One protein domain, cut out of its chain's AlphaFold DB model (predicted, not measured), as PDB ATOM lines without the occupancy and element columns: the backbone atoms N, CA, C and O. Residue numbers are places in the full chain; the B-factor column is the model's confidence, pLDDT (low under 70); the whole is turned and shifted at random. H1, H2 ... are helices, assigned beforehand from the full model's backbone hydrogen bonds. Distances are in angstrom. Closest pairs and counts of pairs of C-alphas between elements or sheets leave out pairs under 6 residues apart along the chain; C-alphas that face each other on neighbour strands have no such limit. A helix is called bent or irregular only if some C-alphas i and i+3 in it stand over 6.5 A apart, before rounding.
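AT A GLANCE: This is residues 23 to 176 of the 404 residues of an uncharacterized protein of Mytilus galloprovincialis (UniProt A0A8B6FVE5). This is a rounded ball of helices built round H6, which runs through the middle; H1, H3 and H4 cross it, and H5 makes a corner at its start. At one side H7 and H8 cross as a pair, with H8 packed on H2. The printed part has 154 residues with eight named helices, H1 to H8 in order, and no named strand: all helix. It is compact, with radius of gyration of the C-alphas 14.1 A and spans of 36 by 35 by 28 A.

HOW THE PARTS SIT: Look first at H1, residues 31 to 43, and H2, residues 53 to 62, a helical hairpin at a shallow tilt of 29 degrees; H1 touches with residues 34 to 38 alone, the closest C-alphas being Val 38 and Arg 55, 6.5 A. H3, residues 84 to 92, H4, residues 94 to 106, and H5, residues 116 to 120, lead to the hub H6, residues 122 to 140. With residues 122 to 127 alone H6 touches H1, closest C-alphas Leu 123 and Val 37, 5.4 A. Its residues 128 to 135 alone touch H3, closest C-alphas Phe 132 and Ile 90, 6.0 A. Its residues 131 to 135 alone touch residues 95 to 99 alone of H4, at a steep tilt of 44 degrees. H5 and H6 touch only at the corner. H7, residues 146 to 156, touches H8, residues 163 to 174, closest C-alphas Ala 150 and Ala 163, 4.8 A. H8 touches H2 about perpendicular, 74 degrees. Every O i to N i+4 pair is within hydrogen-bond range in H1, H2, H3, H7 and H8, against 7 of 9 in H4, 13 of 15 in H6 and 0 of 1 in H5, where 2 of 2 O i to N i+3 pairs are.

IN THESE COORDINATES: Find C-alpha 31 at (104.382, 107.927, 123.821), where H1 begins its 17.6 A. H4, 19.4 A, and H6, 26.9 A, are irregular: C-alphas 95 and 98 are 7.4 A apart, 136 and 139 9.2 A; H6 has a kink of 38 degrees near residue 134. H8, 16.8 A, ends at (99.500, 119.009, 128.000).

THE WHOLE: The C-alphas farthest apart, Lys 113 and Thr 175, are 38.8 A apart. The printed part has no cut; the link H2 to H3, 21 residues, is long. Confidence is under 70 at residues 48, 175 and 176.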
ATOM      1  N   THR A  23     104.015  96.825 125.161       91.12
ATOM      2  CA  THR A  23     103.786  97.086 126.592       91.12
ATOM      3  C   THR A  23     104.478  96.048 127.479       91.12
ATOM      4  O   THR A  23     104.871  96.349 128.606       91.12
ATOM      5  N   THR A  24     104.706  94.843 126.954       91.75
ATOM      6  CA  THR A  24     105.380  93.737 127.646       91.75
ATOM      7  C   THR A  24     106.788  93.451 127.115       91.75
ATOM      8  O   THR A  24     107.487  92.590 127.653       91.75
ATOM      9  N   THR A  25     107.245  94.209 126.113       92.69
ATOM     10  CA  THR A  25     108.601  94.114 125.564       92.69
ATOM     11  C   THR A  25     109.582  94.903 126.445       92.69
ATOM     12  O   THR A  25     109.374  96.104 126.644       92.69
ATOM     13  N   PRO A  26     110.648  94.281 126.989       96.19
ATOM     14  CA  PRO A  26     111.638  94.989 127.796       96.19
ATOM     15  C   PRO A  26     112.224  96.191 127.056       96.19
ATOM     16  O   PRO A  26     112.562  96.100 125.879       96.19
ATOM     17  N   ASN A  27     112.363  97.306 127.767       95.69
ATOM     18  CA  ASN A  27     112.960  98.551 127.282       95.69
ATOM     19  C   ASN A  27     112.226  99.237 126.120       95.69
ATOM     20  O   ASN A  27     112.753 100.183 125.539       95.69
ATOM     21  N   ALA A  28     111.009  98.804 125.778       93.75
ATOM     22  CA  ALA A  28     110.180  99.545 124.837       93.75
ATOM     23  C   ALA A  28     109.856 100.941 125.397       93.75
ATOM     24  O   ALA A  28     109.629 101.112 126.592       93.75
ATOM     25  N   SER A  29     109.859 101.950 124.532       95.19
ATOM     26  CA  SER A  29     109.697 103.363 124.889       95.19
ATOM     27  C   SER A  29     108.890 104.086 123.822       95.19
ATOM     28  O   SER A  29     108.664 103.543 122.740       95.19
ATOM     29  N   GLY A  30     108.504 105.321 124.116       89.06
ATOM     30  CA  GLY A  30     107.691 106.152 123.244       89.06
ATOM     31  C   GLY A  30     106.311 106.414 123.830       89.06
ATOM     32  O   GLY A  30     105.796 105.672 124.672       89.06
ATOM     33  N   SER A  31     105.706 107.506 123.373       87.06
ATOM     34  CA  SER A  31     104.382 107.927 123.821       87.06
ATOM     35  C   SER A  31     103.296 106.910 123.458       87.06
ATOM     36  O   SER A  31     102.370 106.736 124.239       87.06
ATOM     37  N   ASP A  32     103.423 106.185 122.340       83.25
ATOM     38  CA  ASP A  32     102.526 105.088 121.944       83.25
ATOM     39  C   ASP A  32     102.491 103.972 122.998       83.25
ATOM     40  O   ASP A  32     101.419 103.514 123.398       83.25
ATOM     41  N   VAL A  33     103.665 103.582 123.499       88.25
ATOM     42  CA  VAL A  33     103.813 102.557 124.538       88.25
ATOM     43  C   VAL A  33     103.238 103.037 125.870       88.25
ATOM     44  O   VAL A  33     102.498 102.301 126.524       88.25
ATOM     45  N   VAL A  34     103.543 104.277 126.268       91.38
ATOM     46  CA  VAL A  34     103.029 104.867 127.514       91.38
ATOM     47  C   VAL A  34     101.512 104.989 127.485       91.38
ATOM     48  O   VAL A  34     100.859 104.587 128.445       91.38
ATOM     49  N   GLU A  35     100.940 105.502 126.395       85.06
ATOM     50  CA  GLU A  35      99.489 105.618 126.246       85.06
ATOM     51  C   GLU A  35      98.816 104.245 126.291       85.06
ATOM     52  O   GLU A  35      97.799 104.093 126.964       85.06
ATOM     53  N   ALA A  36      99.389 103.225 125.643       83.62
ATOM     54  CA  ALA A  36      98.865 101.862 125.717       83.62
ATOM     55  C   ALA A  36      98.852 101.328 127.162       83.62
ATOM     56  O   ALA A  36      97.827 100.826 127.619       83.62
ATOM     57  N   VAL A  37      99.944 101.499 127.916       89.69
ATOM     58  CA  VAL A  37     100.025 101.076 129.326       89.69
ATOM     59  C   VAL A  37      99.041 101.844 130.212       89.69
ATOM     60  O   VAL A  37      98.297 101.230 130.976       89.69
ATOM     61  N   VAL A  38      99.001 103.177 130.109       89.62
ATOM     62  CA  VAL A  38      98.080 104.016 130.894       89.62
ATOM     63  C   VAL A  38      96.627 103.656 130.580       89.62
ATOM     64  O   VAL A  38      95.815 103.546 131.499       89.62
ATOM     65  N   ASN A  39      96.296 103.418 129.307       83.44
ATOM     66  CA  ASN A  39      94.953 103.007 128.908       83.44
ATOM     67  C   ASN A  39      94.592 101.626 129.457       83.44
ATOM     68  O   ASN A  39      93.517 101.511 130.029       83.44
ATOM     69  N   LEU A  40      95.488 100.635 129.395       85.50
ATOM     70  CA  LEU A  40      95.251  99.312 129.987       85.50
ATOM     71  C   LEU A  40      94.972  99.393 131.496       85.50
ATOM     72  O   LEU A  40      94.028  98.778 131.986       85.50
ATOM     73  N   ILE A  41      95.758 100.179 132.239       88.56
ATOM     74  CA  ILE A  41      95.587 100.350 133.695       88.56
ATOM     75  C   ILE A  41      94.259 101.043 134.023       88.56
ATOM     76  O   ILE A  41      93.564 100.655 134.969       88.56
ATOM     77  N   ARG A  42      93.905 102.062 133.235       84.94
ATOM     78  CA  ARG A  42      92.652 102.811 133.364       84.94
ATOM     79  C   ARG A  42      91.442 101.944 133.017       84.94
ATOM     80  O   ARG A  42      90.469 101.943 133.762       84.94
ATOM     81  N   GLU A  43      91.515 101.182 131.929       82.12
ATOM     82  CA  GLU A  43      90.457 100.275 131.467       82.12
ATOM     83  C   GLU A  43      90.196  99.136 132.450       82.12
ATOM     84  O   GLU A  43      89.055  98.752 132.686       82.12
ATOM     85  N   ALA A  44      91.255  98.657 133.093       83.38
ATOM     86  CA  ALA A  44      91.184  97.684 134.167       83.38
ATOM     87  C   ALA A  44      90.620  98.246 135.487       83.38
ATOM     88  O   ALA A  44      90.512  97.490 136.454       83.38
ATOM     89  N   CYS A  45      90.306  99.547 135.559       85.06
ATOM     90  CA  CYS A  45      89.811 100.236 136.753       85.06
ATOM     91  C   CYS A  45      90.687 100.055 138.004       85.06
ATOM     92  O   CYS A  45      90.216 100.208 139.128       85.06
ATOM     93  N   ILE A  46      91.980  99.769 137.819       83.88
ATOM     94  CA  ILE A  46      92.944  99.638 138.922       83.88
ATOM     95  C   ILE A  46      93.249 101.016 139.506       83.88
ATOM     96  O   ILE A  46      93.436 101.162 140.713       83.88
ATOM     97  N   PHE A  47      93.299 102.030 138.638       83.12
ATOM     98  CA  PHE A  47      93.623 103.399 139.016       83.12
ATOM     99  C   PHE A  47      92.729 104.426 138.299       83.12
ATOM    100  O   PHE A  47      93.204 105.186 137.460       83.12
ATOM    101  N   PRO A  48      91.413 104.433 138.588       68.12
ATOM    102  CA  PRO A  48      90.426 105.154 137.780       68.12
ATOM    103  C   PRO A  48      90.465 106.674 137.967       68.12
ATOM    104  O   PRO A  48      90.203 107.420 137.035       68.12
ATOM    105  N   ASN A  49      90.844 107.140 139.158       75.69
ATOM    106  CA  ASN A  49      90.938 108.561 139.499       75.69
ATOM    107  C   ASN A  49      92.396 109.042 139.512       75.69
ATOM    108  O   ASN A  49      92.810 109.774 140.415       75.69
ATOM    109  N   ASP A  50      93.189 108.623 138.520       84.94
ATOM    110  CA  ASP A  50      94.607 108.986 138.432       84.94
ATOM    111  C   ASP A  50      94.828 110.488 138.173       84.94
ATOM    112  O   ASP A  50      95.939 110.984 138.321       84.94
ATOM    113  N   LYS A  51      93.787 111.238 137.780       84.31
ATOM    114  CA  LYS A  51      93.856 112.679 137.481       84.31
ATOM    115  C   LYS A  51      94.979 113.001 136.483       84.31
ATOM    116  O   LYS A  51      95.633 114.039 136.633       84.31
ATOM    117  N   LYS A  52      95.213 112.123 135.495       86.94
ATOM    118  CA  LYS A  52      96.307 112.160 134.499       86.94
ATOM    119  C   LYS A  52      97.718 112.022 135.093       86.94
ATOM    120  O   LYS A  52      98.710 112.232 134.392       86.94
ATOM    121  N   TYR A  53      97.838 111.704 136.380       93.19
ATOM    122  CA  TYR A  53      99.112 111.679 137.091       93.19
ATOM    123  C   TYR A  53     100.046 110.603 136.546       93.19
ATOM    124  O   TYR A  53     101.223 110.891 136.357       93.19
ATOM    125  N   LEU A  54      99.550 109.403 136.219       95.38
ATOM    126  CA  LEU A  54     100.415 108.322 135.743       95.38
ATOM    127  C   LEU A  54     101.043 108.666 134.385       95.38
ATOM    128  O   LEU A  54     102.232 108.424 134.167       95.38
ATOM    129  N   ARG A  55     100.263 109.299 133.500       93.00
ATOM    130  CA  ARG A  55     100.741 109.793 132.205       93.00
ATOM    131  C   ARG A  55     101.765 110.919 132.350       93.00
ATOM    132  O   ARG A  55     102.776 110.901 131.647       93.00
ATOM    133  N   ARG A  56     101.519 111.880 133.252       95.00
ATOM    134  CA  ARG A  56     102.472 112.956 133.581       95.00
ATOM    135  C   ARG A  56     103.763 112.386 134.147       95.00
ATOM    136  O   ARG A  56     104.834 112.782 133.710       95.00
ATOM    137  N   LEU A  57     103.658 111.424 135.061       97.50
ATOM    138  CA  LEU A  57     104.795 110.799 135.723       97.50
ATOM    139  C   LEU A  57     105.736 110.128 134.713       97.50
ATOM    140  O   LEU A  57     106.928 110.396 134.756       97.50
ATOM    141  N   ALA A  58     105.217 109.365 133.744       97.62
ATOM    142  CA  ALA A  58     106.028 108.772 132.671       97.62
ATOM    143  C   ALA A  58     106.855 109.816 131.895       97.62
ATOM    144  O   ALA A  58     108.043 109.627 131.632       97.62
ATOM    145  N   TYR A  59     106.237 110.951 131.561       96.25
ATOM    146  CA  TYR A  59     106.911 112.021 130.831       96.25
ATOM    147  C   TYR A  59     107.900 112.797 131.713       96.25
ATOM    148  O   TYR A  59     108.988 113.160 131.266       96.25
ATOM    149  N   VAL A  60     107.537 113.050 132.973       97.25
ATOM    150  CA  VAL A  60     108.379 113.768 133.939       97.25
ATOM    151  C   VAL A  60     109.638 112.968 134.272       97.25
ATOM    152  O   VAL A  60     110.725 113.549 134.294       97.25
ATOM    153  N   GLU A  61     109.489 111.664 134.497       97.56
ATOM    154  CA  GLU A  61     110.559 110.772 134.951       97.56
ATOM    155  C   GLU A  61     111.542 110.379 133.853       97.56
ATOM    156  O   GLU A  61     112.713 110.171 134.149       97.56
ATOM    157  N   SER A  62     111.087 110.246 132.603       97.38
ATOM    158  CA  SER A  62     111.943 109.692 131.545       97.38
ATOM    159  C   SER A  62     111.629 110.170 130.130       97.38
ATOM    160  O   SER A  62     112.164 109.621 129.167       97.38
ATOM    161  N   MET A  63     110.750 111.163 129.970       95.94
ATOM    162  CA  MET A  63     110.231 111.577 128.662       95.94
ATOM    163  C   MET A  63     109.694 110.385 127.855       95.94
ATOM    164  O   MET A  63     110.096 110.163 126.716       95.94
ATOM    165  N   ASP A  64     108.801 109.601 128.466       95.50
ATOM    166  CA  ASP A  64     108.218 108.389 127.871       95.50
ATOM    167  C   ASP A  64     109.269 107.307 127.545       95.50
ATOM    168  O   ASP A  64     109.133 106.538 126.595       95.50
ATOM    169  N   GLY A  65     110.336 107.248 128.345       96.69
ATOM    170  CA  GLY A  65     111.454 106.315 128.211       96.69
ATOM    171  C   GLY A  65     112.543 106.748 127.228       96.69
ATOM    172  O   GLY A  65     113.480 105.992 126.988       96.69
ATOM    173  N   LEU A  66     112.437 107.954 126.661       96.00
ATOM    174  CA  LEU A  66     113.371 108.475 125.658       96.00
ATOM    175  C   LEU A  66     114.618 109.136 126.267       96.00
ATOM    176  O   LEU A  66     115.579 109.405 125.545       96.00
ATOM    177  N   GLU A  67     114.638 109.415 127.574       96.00
ATOM    178  CA  GLU A  67     115.848 109.903 128.242       96.00
ATOM    179  C   GLU A  67     116.930 108.809 128.258       96.00
ATOM    180  O   GLU A  67     116.667 107.659 128.619       96.00
ATOM    181  N   ALA A  68     118.176 109.169 127.923       92.25
ATOM    182  CA  ALA A  68     119.276 108.209 127.744       92.25
ATOM    183  C   ALA A  68     119.544 107.325 128.980       92.25
ATOM    184  O   ALA A  68     119.976 106.184 128.849       92.25
ATOM    185  N   ASN A  69     119.250 107.834 130.181       92.69
ATOM    186  CA  ASN A  69     119.480 107.136 131.449       92.69
ATOM    187  C   ASN A  69     118.271 106.329 131.961       92.69
ATOM    188  O   ASN A  69     118.335 105.797 133.075       92.69
ATOM    189  N   THR A  70     117.199 106.207 131.166       96.06
ATOM    190  CA  THR A  70     115.989 105.459 131.551       96.06
ATOM    191  C   THR A  70     116.322 103.996 131.850       96.06
ATOM    192  O   THR A  70     115.992 103.498 132.928       96.06
ATOM    193  N   TYR A  71     117.030 103.333 130.930       95.06
ATOM    194  CA  TYR A  71     117.406 101.913 131.000       95.06
ATOM    195  C   TYR A  71     118.911 101.747 131.208       95.06
ATOM    196  O   TYR A  71     119.625 101.160 130.394       95.06
ATOM    197  N   ARG A  72     119.415 102.322 132.299       95.38
ATOM    198  CA  ARG A  72     120.828 102.210 132.680       95.38
ATOM    199  C   ARG A  72     121.159 100.815 133.244       95.38
ATOM    200  O   ARG A  72     120.275 100.160 133.800       95.38
ATOM    201  N   PRO A  73     122.421 100.356 133.149       95.38
ATOM    202  CA  PRO A  73     122.823  99.043 133.647       95.38
ATOM    203  C   PRO A  73     122.394  98.794 135.099       95.38
ATOM    204  O   PRO A  73     122.540  99.666 135.955       95.38
ATOM    205  N   ASN A  74     121.880  97.590 135.370       92.56
ATOM    206  CA  ASN A  74     121.386  97.137 136.680       92.56
ATOM    207  C   ASN A  74     120.186  97.913 137.254       92.56
ATOM    208  O   ASN A  74     119.812  97.699 138.409       92.56
ATOM    209  N   TYR A  75     119.543  98.766 136.457       96.19
ATOM    210  CA  TYR A  75     118.340  99.482 136.850       96.19
ATOM    211  C   TYR A  75     117.152  99.079 135.981       96.19
ATOM    212  O   TYR A  75     117.159  99.270 134.767       96.19
ATOM    213  N   TYR A  76     116.110  98.552 136.620       97.81
ATOM    214  CA  TYR A  76     114.947  97.989 135.938       97.81
ATOM    215  C   TYR A  76     113.673  98.801 136.175       97.81
ATOM    216  O   TYR A  76     112.611  98.365 135.775       97.81
ATOM    217  N   GLY A  77     113.752 100.001 136.759       97.06
ATOM    218  CA  GLY A  77     112.587 100.836 137.091       97.06
ATOM    219  C   GLY A  77     111.705 101.278 135.918       97.06
ATOM    220  O   GLY A  77     110.626 101.832 136.143       97.06
ATOM    221  N   GLY A  78     112.156 101.043 134.682       97.69
ATOM    222  CA  GLY A  78     111.416 101.287 133.449       97.69
ATOM    223  C   GLY A  78     111.077 102.758 133.214       97.69
ATOM    224  O   GLY A  78     111.703 103.657 133.770       97.69
ATOM    225  N   ILE A  79     110.055 103.017 132.396       98.62
ATOM    226  CA  ILE A  79     109.645 104.379 132.008       98.62
ATOM    227  C   ILE A  79     109.290 105.233 133.237       98.62
ATOM    228  O   ILE A  79     109.637 106.409 133.306       98.62
ATOM    229  N   TRP A  80     108.643 104.647 134.243       98.38
ATOM    230  CA  TRP A  80     108.241 105.366 135.454       98.38
ATOM    231  C   TRP A  80     109.351 105.497 136.505       98.38
ATOM    232  O   TRP A  80     109.121 106.095 137.554       98.38
ATOM    233  N   GLN A  81     110.549 104.964 136.247       98.19
ATOM    234  CA  GLN A  81     111.710 105.082 137.131       98.19
ATOM    235  C   GLN A  81     111.410 104.652 138.587       98.19
ATOM    236  O   GLN A  81     111.809 105.305 139.550       98.19
ATOM    237  N   ILE A  82     110.699 103.543 138.788       98.50
ATOM    238  CA  ILE A  82     110.533 102.962 140.133       98.50
ATOM    239  C   ILE A  82     111.898 102.499 140.641       98.50
ATOM    240  O   ILE A  82     112.622 101.870 139.882       98.50
ATOM    241  N   ASP A  83     112.289 102.805 141.877       97.44
ATOM    242  CA  ASP A  83     113.529 102.275 142.466       97.44
ATOM    243  C   ASP A  83     113.293 100.985 143.279       97.44
ATOM    244  O   ASP A  83     112.161 100.518 143.433       97.44
ATOM    245  N   GLN A  84     114.375 100.363 143.762       97.19
ATOM    246  CA  GLN A  84     114.293  99.095 144.495       97.19
ATOM    247  C   GLN A  84     113.575  99.220 145.843       97.19
ATOM    248  O   GLN A  84     112.888  98.282 146.242       97.19
ATOM    249  N   ASP A  85     113.704 100.356 146.529       97.50
ATOM    250  CA  ASP A  85     113.029 100.588 147.806       97.50
ATOM    251  C   ASP A  85     111.523 100.762 147.581       97.50
ATOM    252  O   ASP A  85     110.708 100.095 148.221       97.50
ATOM    253  N   MET A  86     111.141 101.556 146.577       98.38
ATOM    254  CA  MET A  86     109.756 101.683 146.129       98.38
ATOM    255  C   MET A  86     109.171 100.319 145.743       98.38
ATOM    256  O   MET A  86     108.065  99.983 146.168       98.38
ATOM    257  N   PHE A  87     109.909  99.509 144.976       98.44
ATOM    258  CA  PHE A  87     109.481  98.161 144.598       98.44
ATOM    259  C   PHE A  87     109.262  97.262 145.822       98.44
ATOM    260  O   PHE A  87     108.229  96.593 145.916       98.44
ATOM    261  N   GLN A  88     110.175  97.301 146.796       97.94
ATOM    262  CA  GLN A  88     110.054  96.534 148.033       97.94
ATOM    263  C   GLN A  88     108.850  96.979 148.875       97.94
ATOM    264  O   GLN A  88     108.121  96.131 149.389       97.94
ATOM    265  N   GLN A  89     108.594  98.289 148.972       97.94
ATOM    266  CA  GLN A  89     107.409  98.827 149.647       97.94
ATOM    267  C   GLN A  89     106.110  98.337 148.992       97.94
ATOM    268  O   GLN A  89     105.181  97.938 149.690       97.94
ATOM    269  N   ILE A  90     106.036  98.323 147.655       97.88
ATOM    270  CA  ILE A  90     104.867  97.789 146.936       97.88
ATOM    271  C   ILE A  90     104.695  96.296 147.237       97.88
ATOM    272  O   ILE A  90     103.575  95.838 147.484       97.88
ATOM    273  N   ALA A  91     105.788  95.528 147.204       96.06
ATOM    274  CA  ALA A  91     105.759  94.086 147.413       96.06
ATOM    275  C   ALA A  91     105.181  93.721 148.791       96.06
ATOM    276  O   ALA A  91     104.307  92.857 148.867       96.06
ATOM    277  N   THR A  92     105.587  94.427 149.850       96.19
ATOM    278  CA  THR A  92     105.204  94.126 151.242       96.19
ATOM    279  C   THR A  92     103.920  94.809 151.715       96.19
ATOM    280  O   THR A  92     103.359  94.413 152.736       96.19
ATOM    281  N   ALA A  93     103.419  95.818 150.997       96.94
ATOM    282  CA  ALA A  93     102.220  96.546 151.397       96.94
ATOM    283  C   ALA A  93     100.938  95.705 151.240       96.94
ATOM    284  O   ALA A  93     100.440  95.517 150.127       96.94
ATOM    285  N   ILE A  94     100.372  95.286 152.377       95.31
ATOM    286  CA  ILE A  94      99.086  94.565 152.488       95.31
ATOM    287  C   ILE A  94      97.920  95.427 151.988       95.31
ATOM    288  O   ILE A  94      96.996  94.936 151.350       95.31
ATOM    289  N   VAL A  95      97.979  96.746 152.206       94.88
ATOM    290  CA  VAL A  95      96.939  97.688 151.746       94.88
ATOM    291  C   VAL A  95      96.750  97.699 150.222       94.88
ATOM    292  O   VAL A  95      95.778  98.267 149.735       94.88
ATOM    293  N   LEU A  96      97.668  97.089 149.466       95.88
ATOM    294  CA  LEU A  96      97.596  96.961 148.013       95.88
ATOM    295  C   LEU A  96      97.043  95.607 147.541       95.88
ATOM    296  O   LEU A  96      96.967  95.397 146.332       95.88
ATOM    297  N   ASP A  97      96.675  94.685 148.432       95.19
ATOM    298  CA  ASP A  97      96.288  93.319 148.052       95.19
ATOM    299  C   ASP A  97      95.049  93.279 147.148       95.19
ATOM    300  O   ASP A  97      95.036  92.542 146.159       95.19
ATOM    301  N   ASP A  98      94.059  94.139 147.397       92.81
ATOM    302  CA  ASP A  98      92.890  94.270 146.520       92.81
ATOM    303  C   ASP A  98      93.284  94.780 145.127       92.81
ATOM    304  O   ASP A  98      92.852  94.224 144.115       92.81
ATOM    305  N   ALA A  99      94.179  95.771 145.048       93.25
ATOM    306  CA  ALA A  99      94.693  96.273 143.775       93.25
ATOM    307  C   ALA A  99      95.500  95.203 143.021       93.25
ATOM    308  O   ALA A  99      95.289  94.994 141.827       93.25
ATOM    309  N   LYS A 100      96.368  94.456 143.715       96.12
ATOM    310  CA  LYS A 100      97.132  93.328 143.151       96.12
ATOM    311  C   LYS A 100      96.208  92.214 142.649       96.12
ATOM    312  O   LYS A 100      96.455  91.632 141.591       96.12
ATOM    313  N   LYS A 101      95.116  91.933 143.368       94.69
ATOM    314  CA  LYS A 101      94.088  90.972 142.949       94.69
ATOM    315  C   LYS A 101      93.352  91.448 141.700       94.69
ATOM    316  O   LYS A 101      93.182  90.649 140.780       94.69
ATOM    317  N   MET A 102      92.975  92.727 141.634       90.44
ATOM    318  CA  MET A 102      92.377  93.315 140.434       90.44
ATOM    319  C   MET A 102      93.321  93.195 139.237       90.44
ATOM    320  O   MET A 102      92.895  92.674 138.215       90.44
ATOM    321  N   ILE A 103      94.609  93.538 139.380       93.38
ATOM    322  CA  ILE A 103      95.628  93.369 138.322       93.38
ATOM    323  C   ILE A 103      95.650  91.929 137.796       93.38
ATOM    324  O   ILE A 103      95.633  91.701 136.584       93.38
ATOM    325  N   LYS A 104      95.637  90.936 138.689       93.81
ATOM    326  CA  LYS A 104      95.608  89.522 138.294       93.81
ATOM    327  C   LYS A 104      94.329  89.149 137.541       93.81
ATOM    328  O   LYS A 104      94.384  88.336 136.621       93.81
ATOM    329  N   GLN A 105      93.186  89.707 137.929       90.12
ATOM    330  CA  GLN A 105      91.890  89.408 137.323       90.12
ATOM    331  C   GLN A 105      91.696  90.089 135.963       90.12
ATOM    332  O   GLN A 105      91.210  89.439 135.039       90.12
ATOM    333  N   SER A 106      92.081  91.360 135.835       84.94
ATOM    334  CA  SER A 106      91.834  92.181 134.645       84.94
ATOM    335  C   SER A 106      92.977  92.141 133.632       84.94
ATOM    336  O   SER A 106      92.720  92.054 132.436       84.94
ATOM    337  N   ILE A 107      94.230  92.156 134.095       89.44
ATOM    338  CA  ILE A 107      95.432  92.209 133.244       89.44
ATOM    339  C   ILE A 107      96.133  90.843 133.171       89.44
ATOM    340  O   ILE A 107      96.856  90.555 132.221       89.44
ATOM    341  N   GLY A 108      95.907  89.958 134.145       91.56
ATOM    342  CA  GLY A 108      96.501  88.615 134.156       91.56
ATOM    343  C   GLY A 108      97.912  88.544 134.741       91.56
ATOM    344  O   GLY A 108      98.521  87.475 134.718       91.56
ATOM    345  N   ILE A 109      98.428  89.645 135.295       94.38
ATOM    346  CA  ILE A 109      99.735  89.683 135.961       94.38
ATOM    347  C   ILE A 109      99.559  89.348 137.444       94.38
ATOM    348  O   ILE A 109      98.862  90.039 138.183       94.38
ATOM    349  N   ASP A 110     100.213  88.281 137.895       95.69
ATOM    350  CA  ASP A 110     100.261  87.923 139.310       95.69
ATOM    351  C   ASP A 110     101.397  88.681 140.003       95.69
ATOM    352  O   ASP A 110     102.564  88.298 139.889       95.69
ATOM    353  N   TRP A 111     101.055  89.756 140.722       95.06
ATOM    354  CA  TRP A 111     102.044  90.630 141.361       95.06
ATOM    355  C   TRP A 111     102.968  89.891 142.336       95.06
ATOM    356  O   TRP A 111     104.130  90.254 142.467       95.06
ATOM    357  N   SER A 112     102.490  88.814 142.971       93.31
ATOM    358  CA  SER A 112     103.302  88.006 143.895       93.31
ATOM    359  C   SER A 112     104.504  87.323 143.229       93.31
ATOM    360  O   SER A 112     105.428  86.896 143.915       93.31
ATOM    361  N   LYS A 113     104.498  87.216 141.895       96.88
ATOM    362  CA  LYS A 113     105.560  86.581 141.103       96.88
ATOM    363  C   LYS A 113     106.477  87.588 140.416       96.88
ATOM    364  O   LYS A 113     107.526  87.186 139.917       96.88
ATOM    365  N   VAL A 114     106.089  88.862 140.378       97.94
ATOM    366  CA  VAL A 114     106.840  89.926 139.705       97.94
ATOM    367  C   VAL A 114     108.188  90.100 140.389       97.94
ATOM    368  O   VAL A 114     108.257  90.257 141.606       97.94
ATOM    369  N   GLN A 115     109.257  90.079 139.602       98.00
ATOM    370  CA  GLN A 115     110.614  90.330 140.073       98.00
ATOM    371  C   GLN A 115     111.058  91.744 139.692       98.00
ATOM    372  O   GLN A 115     110.533  92.343 138.758       98.00
ATOM    373  N   TRP A 116     112.085  92.265 140.369       98.00
ATOM    374  CA  TRP A 116     112.658  93.584 140.066       98.00
ATOM    375  C   TRP A 116     113.008  93.754 138.576       98.00
ATOM    376  O   TRP A 116     112.700  94.778 137.978       98.00
ATOM    377  N   VAL A 117     113.579  92.714 137.955       97.94
ATOM    378  CA  VAL A 117     113.944  92.695 136.527       97.94
ATOM    379  C   VAL A 117     112.747  92.858 135.584       97.94
ATOM    380  O   VAL A 117     112.899  93.386 134.482       97.94
ATOM    381  N   ASP A 118     111.544  92.452 136.002       98.19
ATOM    382  CA  ASP A 118     110.352  92.548 135.159       98.19
ATOM    383  C   ASP A 118     109.924  93.994 134.906       98.19
ATOM    384  O   ASP A 118     109.299  94.261 133.880       98.19
ATOM    385  N   LEU A 119     110.286  94.939 135.782       98.44
ATOM    386  CA  LEU A 119     109.913  96.350 135.635       98.44
ATOM    387  C   LEU A 119     110.553  97.014 134.400       98.44
ATOM    388  O   LEU A 119     110.065  98.054 133.955       98.44
ATOM    389  N   ALA A 120     111.563  96.392 133.771       97.75
ATOM    390  CA  ALA A 120     112.069  96.844 132.472       97.75
ATOM    391  C   ALA A 120     110.987  96.818 131.379       97.75
ATOM    392  O   ALA A 120     111.101  97.523 130.374       97.75
ATOM    393  N   LYS A 121     109.927  96.027 131.570       97.75
ATOM    394  CA  LYS A 121     108.745  96.010 130.710       97.75
ATOM    395  C   LYS A 121     107.831  97.195 131.081       97.75
ATOM    396  O   LYS A 121     107.488  97.348 132.259       97.75
ATOM    397  N   PRO A 122     107.384  98.016 130.115       98.25
ATOM    398  CA  PRO A 122     106.566  99.205 130.378       98.25
ATOM    399  C   PRO A 122     105.303  98.956 131.209       98.25
ATOM    400  O   PRO A 122     105.026  99.709 132.136       98.25
ATOM    401  N   LEU A 123     104.557  97.882 130.942       97.19
ATOM    402  CA  LEU A 123     103.344  97.549 131.693       97.19
ATOM    403  C   LEU A 123     103.646  97.265 133.171       97.19
ATOM    404  O   LEU A 123     102.890  97.673 134.048       97.19
ATOM    405  N   TYR A 124     104.772  96.614 133.459       98.50
ATOM    406  CA  TYR A 124     105.167  96.258 134.821       98.50
ATOM    407  C   TYR A 124     105.642  97.485 135.608       98.50
ATOM    408  O   TYR A 124     105.208  97.678 136.744       98.50
ATOM    409  N   SER A 125     106.470  98.350 135.008       98.44
ATOM    410  CA  SER A 125     106.857  99.625 135.640       98.44
ATOM    411  C   SER A 125     105.674 100.588 135.790       98.44
ATOM    412  O   SER A 125     105.564 101.249 136.821       98.44
ATOM    413  N   GLY A 126     104.747 100.623 134.829       98.12
ATOM    414  CA  GLY A 126     103.517 101.415 134.922       98.12
ATOM    415  C   GLY A 126     102.587 100.943 136.038       98.12
ATOM    416  O   GLY A 126     102.105 101.757 136.827       98.12
ATOM    417  N   LEU A 127     102.390  99.627 136.175       98.06
ATOM    418  CA  LEU A 127     101.639  99.048 137.291       98.06
ATOM    419  C   LEU A 127     102.329  99.293 138.636       98.06
ATOM    420  O   LEU A 127     101.651  99.632 139.605       98.06
ATOM    421  N   ALA A 128     103.661  99.192 138.698       98.50
ATOM    422  CA  ALA A 128     104.421  99.519 139.904       98.50
ATOM    423  C   ALA A 128     104.211 100.987 140.307       98.50
ATOM    424  O   ALA A 128     103.949 101.274 141.473       98.50
ATOM    425  N   ALA A 129     104.244 101.914 139.351       98.31
ATOM    426  CA  ALA A 129     103.987 103.326 139.608       98.31
ATOM    427  C   ALA A 129     102.550 103.614 140.042       98.31
ATOM    428  O   ALA A 129     102.349 104.396 140.974       98.31
ATOM    429  N   ALA A 130     101.556 102.956 139.441       97.00
ATOM    430  CA  ALA A 130     100.167 103.059 139.882       97.00
ATOM    431  C   ALA A 130      99.998 102.553 141.327       97.00
ATOM    432  O   ALA A 130      99.447 103.258 142.171       97.00
ATOM    433  N   LEU A 131     100.547 101.374 141.639       97.31
ATOM    434  CA  LEU A 131     100.508 100.776 142.976       97.31
ATOM    435  C   LEU A 131     101.240 101.622 144.024       97.31
ATOM    436  O   LEU A 131     100.718 101.840 145.116       97.31
ATOM    437  N   PHE A 132     102.424 102.140 143.698       97.88
ATOM    438  CA  PHE A 132     103.158 103.031 144.592       97.88
ATOM    439  C   PHE A 132     102.399 104.336 144.830       97.88
ATOM    440  O   PHE A 132     102.306 104.814 145.959       97.88
ATOM    441  N   THR A 133     101.803 104.902 143.780       96.38
ATOM    442  CA  THR A 133     101.003 106.120 143.910       96.38
ATOM    443  C   THR A 133      99.782 105.879 144.794       96.38
ATOM    444  O   THR A 133      99.525 106.687 145.682       96.38
ATOM    445  N   LEU A 134      99.073 104.759 144.620       94.25
ATOM    446  CA  LEU A 134      97.973 104.343 145.499       94.25
ATOM    447  C   LEU A 134      98.423 104.230 146.960       94.25
ATOM    448  O   LEU A 134      97.766 104.774 147.849       94.25
ATOM    449  N   LEU A 135      99.572 103.590 147.199       95.88
ATOM    450  CA  LEU A 135     100.154 103.434 148.532       95.88
ATOM    451  C   LEU A 135     100.412 104.787 149.212       95.88
ATOM    452  O   LEU A 135     100.142 104.934 150.402       95.88
ATOM    453  N   LYS A 136     100.928 105.775 148.471       96.00
ATOM    454  CA  LYS A 136     101.278 107.100 149.012       96.00
ATOM    455  C   LYS A 136     100.095 108.060 149.099       96.00
ATOM    456  O   LYS A 136     100.041 108.875 150.013       96.00
ATOM    457  N   ALA A 137      99.156 107.971 148.164       92.75
ATOM    458  CA  ALA A 137      97.949 108.787 148.150       92.75
ATOM    459  C   ALA A 137      96.978 108.395 149.276       92.75
ATOM    460  O   ALA A 137      96.335 109.261 149.879       92.75
ATOM    461  N   GLY A 138      96.873 107.094 149.569       88.62
ATOM    462  CA  GLY A 138      95.955 106.565 150.573       88.62
ATOM    463  C   GLY A 138      94.520 107.057 150.357       88.62
ATOM    464  O   GLY A 138      94.057 107.215 149.228       88.62
ATOM    465  N   LYS A 139      93.816 107.353 151.456       83.31
ATOM    466  CA  LYS A 139      92.423 107.836 151.417       83.31
ATOM    467  C   LYS A 139      92.262 109.229 150.799       83.31
ATOM    468  O   LYS A 139      91.181 109.548 150.323       83.31
ATOM    469  N   ASN A 140      93.315 110.049 150.802       83.00
ATOM    470  CA  ASN A 140      93.258 111.416 150.275       83.00
ATOM    471  C   ASN A 140      93.258 111.445 148.738       83.00
ATOM    472  O   ASN A 140      92.871 112.447 148.134       83.00
ATOM    473  N   GLY A 141      93.681 110.350 148.100       86.25
ATOM    474  CA  GLY A 141      93.843 110.284 146.655       86.25
ATOM    475  C   GLY A 141      94.961 111.205 146.151       86.25
ATOM    476  O   GLY A 141      95.654 111.886 146.907       86.25
ATOM    477  N   ILE A 142      95.164 111.212 144.836       90.38
ATOM    478  CA  ILE A 142      96.126 112.129 144.216       90.38
ATOM    479  C   ILE A 142      95.556 113.551 144.280       90.38
ATOM    480  O   ILE A 142      94.373 113.728 143.978       90.38
ATOM    481  N   PRO A 143      96.339 114.591 144.599       88.62
ATOM    482  CA  PRO A 143      95.836 115.962 144.556       88.62
ATOM    483  C   PRO A 143      95.359 116.395 143.158       88.62
ATOM    484  O   PRO A 143      95.843 115.920 142.126       88.62
ATOM    485  N   ARG A 144      94.376 117.302 143.104       81.62
ATOM    486  CA  ARG A 144      93.918 117.905 141.838       81.62
ATOM    487  C   ARG A 144      94.852 119.023 141.413       81.62
ATOM    488  O   ARG A 144      95.300 119.782 142.256       81.62
ATOM    489  N   GLY A 145      95.071 119.161 140.111       76.44
ATOM    490  CA  GLY A 145      95.872 120.241 139.539       76.44
ATOM    491  C   GLY A 145      97.375 119.964 139.565       76.44
ATOM    492  O   GLY A 145      97.916 119.364 140.493       76.44
ATOM    493  N   ILE A 146      98.060 120.432 138.522       85.44
ATOM    494  CA  ILE A 146      99.477 120.129 138.276       85.44
ATOM    495  C   ILE A 146     100.364 120.646 139.416       85.44
ATOM    496  O   ILE A 146     101.291 119.954 139.820       85.44
ATOM    497  N   HIS A 147     100.062 121.816 139.989       85.44
ATOM    498  CA  HIS A 147     100.821 122.372 141.118       85.44
ATOM    499  C   HIS A 147     100.799 121.466 142.356       85.44
ATOM    500  O   HIS A 147     101.841 121.185 142.947       85.44
ATOM    501  N   TYR A 148      99.623 120.970 142.742       90.50
ATOM    502  CA  TYR A 148      99.504 120.099 143.907       90.50
ATOM    503  C   TYR A 148     100.060 118.700 143.628       90.50
ATOM    504  O   TYR A 148     100.656 118.094 144.515       90.50
ATOM    505  N   GLN A 149      99.931 118.207 142.394       95.00
ATOM    506  CA  GLN A 149     100.582 116.969 141.966       95.00
ATOM    507  C   GLN A 149     102.106 117.081 141.965       95.00
ATOM    508  O   GLN A 149     102.775 116.132 142.352       95.00
ATOM    509  N   ALA A 150     102.659 118.240 141.608       95.31
ATOM    510  CA  ALA A 150     104.091 118.493 141.688       95.31
ATOM    511  C   ALA A 150     104.600 118.440 143.137       95.31
ATOM    512  O   ALA A 150     105.631 117.827 143.406       95.31
ATOM    513  N   ASN A 151     103.849 119.024 144.078       94.94
ATOM    514  CA  ASN A 151     104.151 118.925 145.509       94.94
ATOM    515  C   ASN A 151     104.016 117.486 146.026       94.94
ATOM    516  O   ASN A 151     104.851 117.007 146.789       94.94
ATOM    517  N   PHE A 152     102.984 116.767 145.589       96.44
ATOM    518  CA  PHE A 152     102.816 115.355 145.914       96.44
ATOM    519  C   PHE A 152     103.987 114.512 145.397       96.44
ATOM    520  O   PHE A 152     104.536 113.704 146.142       96.44
ATOM    521  N   TRP A 153     104.418 114.748 144.159       97.88
ATOM    522  CA  TRP A 153     105.547 114.072 143.533       97.88
ATOM    523  C   TRP A 153     106.847 114.273 144.317       97.88
ATOM    524  O   TRP A 153     107.480 113.280 144.674       97.88
ATOM    525  N   VAL A 154     107.212 115.510 144.685       97.44
ATOM    526  CA  VAL A 154     108.433 115.740 145.486       97.44
ATOM    527  C   VAL A 154     108.336 115.148 146.889       97.44
ATOM    528  O   VAL A 154     109.331 114.677 147.418       97.44
ATOM    529  N   ASN A 155     107.150 115.116 147.496       95.81
ATOM    530  CA  ASN A 155     106.996 114.606 148.859       95.81
ATOM    531  C   ASN A 155     106.936 113.074 148.938       95.81
ATOM    532  O   ASN A 155     107.114 112.517 150.018       95.81
ATOM    533  N   THR A 156     106.648 112.387 147.828       94.94
ATOM    534  CA  THR A 156     106.350 110.943 147.850       94.94
ATOM    535  C   THR A 156     107.160 110.111 146.866       94.94
ATOM    536  O   THR A 156     107.533 108.991 147.204       94.94
ATOM    537  N   TYR A 157     107.423 110.633 145.668       96.50
ATOM    538  CA  TYR A 157     108.042 109.904 144.559       96.50
ATOM    539  C   TYR A 157     109.506 110.317 144.354       96.50
ATOM    540  O   TYR A 157     110.354 109.477 144.060       96.50
ATOM    541  N   ARG A 158     109.817 111.611 144.532       96.50
ATOM    542  CA  ARG A 158     111.155 112.202 144.357       96.50
ATOM    543  C   ARG A 158     111.507 113.209 145.459       96.50
ATOM    544  O   ARG A 158     111.645 114.404 145.173       96.50
ATOM    545  N   PRO A 159     111.701 112.753 146.709       93.94
ATOM    546  CA  PRO A 159     112.223 113.618 147.766       93.94
ATOM    547  C   PRO A 159     113.536 114.286 147.342       93.94
ATOM    548  O   PRO A 159     114.379 113.683 146.678       93.94
ATOM    549  N   GLY A 160     113.678 115.571 147.675       92.62
ATOM    550  CA  GLY A 160     114.843 116.393 147.327       92.62
ATOM    551  C   GLY A 160     114.815 117.034 145.932       92.62
ATOM    552  O   GLY A 160     115.700 117.829 145.625       92.62
ATOM    553  N   HIS A 161     113.814 116.744 145.097       94.94
ATOM    554  CA  HIS A 161     113.644 117.414 143.802       94.94
ATOM    555  C   HIS A 161     112.816 118.702 143.921       94.94
ATOM    556  O   HIS A 161     112.103 118.927 144.897       94.94
ATOM    557  N   LEU A 162     112.885 119.555 142.893       95.50
ATOM    558  CA  LEU A 162     112.073 120.768 142.804       95.50
ATOM    559  C   LEU A 162     110.733 120.477 142.124       95.50
ATOM    560  O   LEU A 162     110.703 120.006 140.986       95.50
ATOM    561  N   ALA A 163     109.625 120.867 142.760       94.31
ATOM    562  CA  ALA A 163     108.274 120.714 142.207       94.31
ATOM    563  C   ALA A 163     108.126 121.382 140.823       94.31
ATOM    564  O   ALA A 163     107.394 120.901 139.956       94.31
ATOM    565  N   ASN A 164     108.892 122.448 140.561       93.19
ATOM    566  CA  ASN A 164     108.894 123.129 139.267       93.19
ATOM    567  C   ASN A 164     109.310 122.226 138.087       93.19
ATOM    568  O   ASN A 164     108.882 122.463 136.956       93.19
ATOM    569  N   VAL A 165     110.105 121.175 138.333       95.12
ATOM    570  CA  VAL A 165     110.489 120.198 137.298       95.12
ATOM    571  C   VAL A 165     109.259 119.438 136.808       95.12
ATOM    572  O   VAL A 165     108.996 119.408 135.604       95.12
ATOM    573  N   PHE A 166     108.465 118.896 137.738       96.12
ATOM    574  CA  PHE A 166     107.212 118.215 137.415       96.12
ATOM    575  C   PHE A 166     106.240 119.160 136.705       96.12
ATOM    576  O   PHE A 166     105.676 118.801 135.671       96.12
ATOM    577  N   PHE A 167     106.075 120.379 137.232       89.94
ATOM    578  CA  PHE A 167     105.165 121.378 136.672       89.94
ATOM    579  C   PHE A 167     105.507 121.724 135.218       89.94
ATOM    580  O   PHE A 167     104.656 121.628 134.336       89.94
ATOM    581  N   THR A 168     106.771 122.058 134.945       90.12
ATOM    582  CA  THR A 168     107.218 122.484 133.611       90.12
ATOM    583  C   THR A 168     107.100 121.356 132.587       90.12
ATOM    584  O   THR A 168     106.572 121.564 131.492       90.12
ATOM    585  N   LYS A 169     107.551 120.141 132.939       93.56
ATOM    586  CA  LYS A 169     107.450 118.975 132.047       93.56
ATOM    587  C   LYS A 169     105.983 118.590 131.790       93.56
ATOM    588  O   LYS A 169     105.626 118.353 130.639       93.56
ATOM    589  N   SER A 170     105.128 118.602 132.816       90.44
ATOM    590  CA  SER A 170     103.695 118.287 132.675       90.44
ATOM    591  C   SER A 170     102.953 119.304 131.808       90.44
ATOM    592  O   SER A 170     102.200 118.911 130.921       90.44
ATOM    593  N   ASN A 171     103.214 120.603 131.981       84.50
ATOM    594  CA  ASN A 171     102.618 121.631 131.122       84.50
ATOM    595  C   ASN A 171     103.015 121.446 129.656       84.50
ATOM    596  O   ASN A 171     102.167 121.544 128.773       84.50
ATOM    597  N   LYS A 172     104.287 121.126 129.383       84.50
ATOM    598  CA  LYS A 172     104.750 120.846 128.018       84.50
ATOM    599  C   LYS A 172     104.004 119.660 127.401       84.50
ATOM    600  O   LYS A 172     103.603 119.745 126.245       84.50
ATOM    601  N   LEU A 173     103.782 118.591 128.164       83.12
ATOM    602  CA  LEU A 173     103.008 117.429 127.718       83.12
ATOM    603  C   LEU A 173     101.555 117.805 127.364       83.12
ATOM    604  O   LEU A 173     101.027 117.365 126.345       83.12
ATOM    605  N   GLU A 174     100.916 118.652 128.170       73.44
ATOM    606  CA  GLU A 174      99.500 119.009 128.000       73.44
ATOM    607  C   GLU A 174      99.219 119.963 126.839       73.44
ATOM    608  O   GLU A 174      98.107 119.966 126.312       73.44
ATOM    609  N   THR A 175     100.226 120.691 126.348       60.84
ATOM    610  CA  THR A 175     100.089 121.502 125.123       60.84
ATOM    611  C   THR A 175      99.826 120.677 123.847       60.84
ATOM    612  O   THR A 175      99.516 121.252 122.804       60.84
ATOM    613  N   GLY A 176      99.909 119.338 123.918       51.00
ATOM    614  CA  GLY A 176      99.657 118.409 122.811       51.00
ATOM    615  C   GLY A 176      98.187 118.043 122.565       51.00
ATOM    616  O   GLY A 176      97.849 117.699 121.432       51.00
TER     617      GLY A 176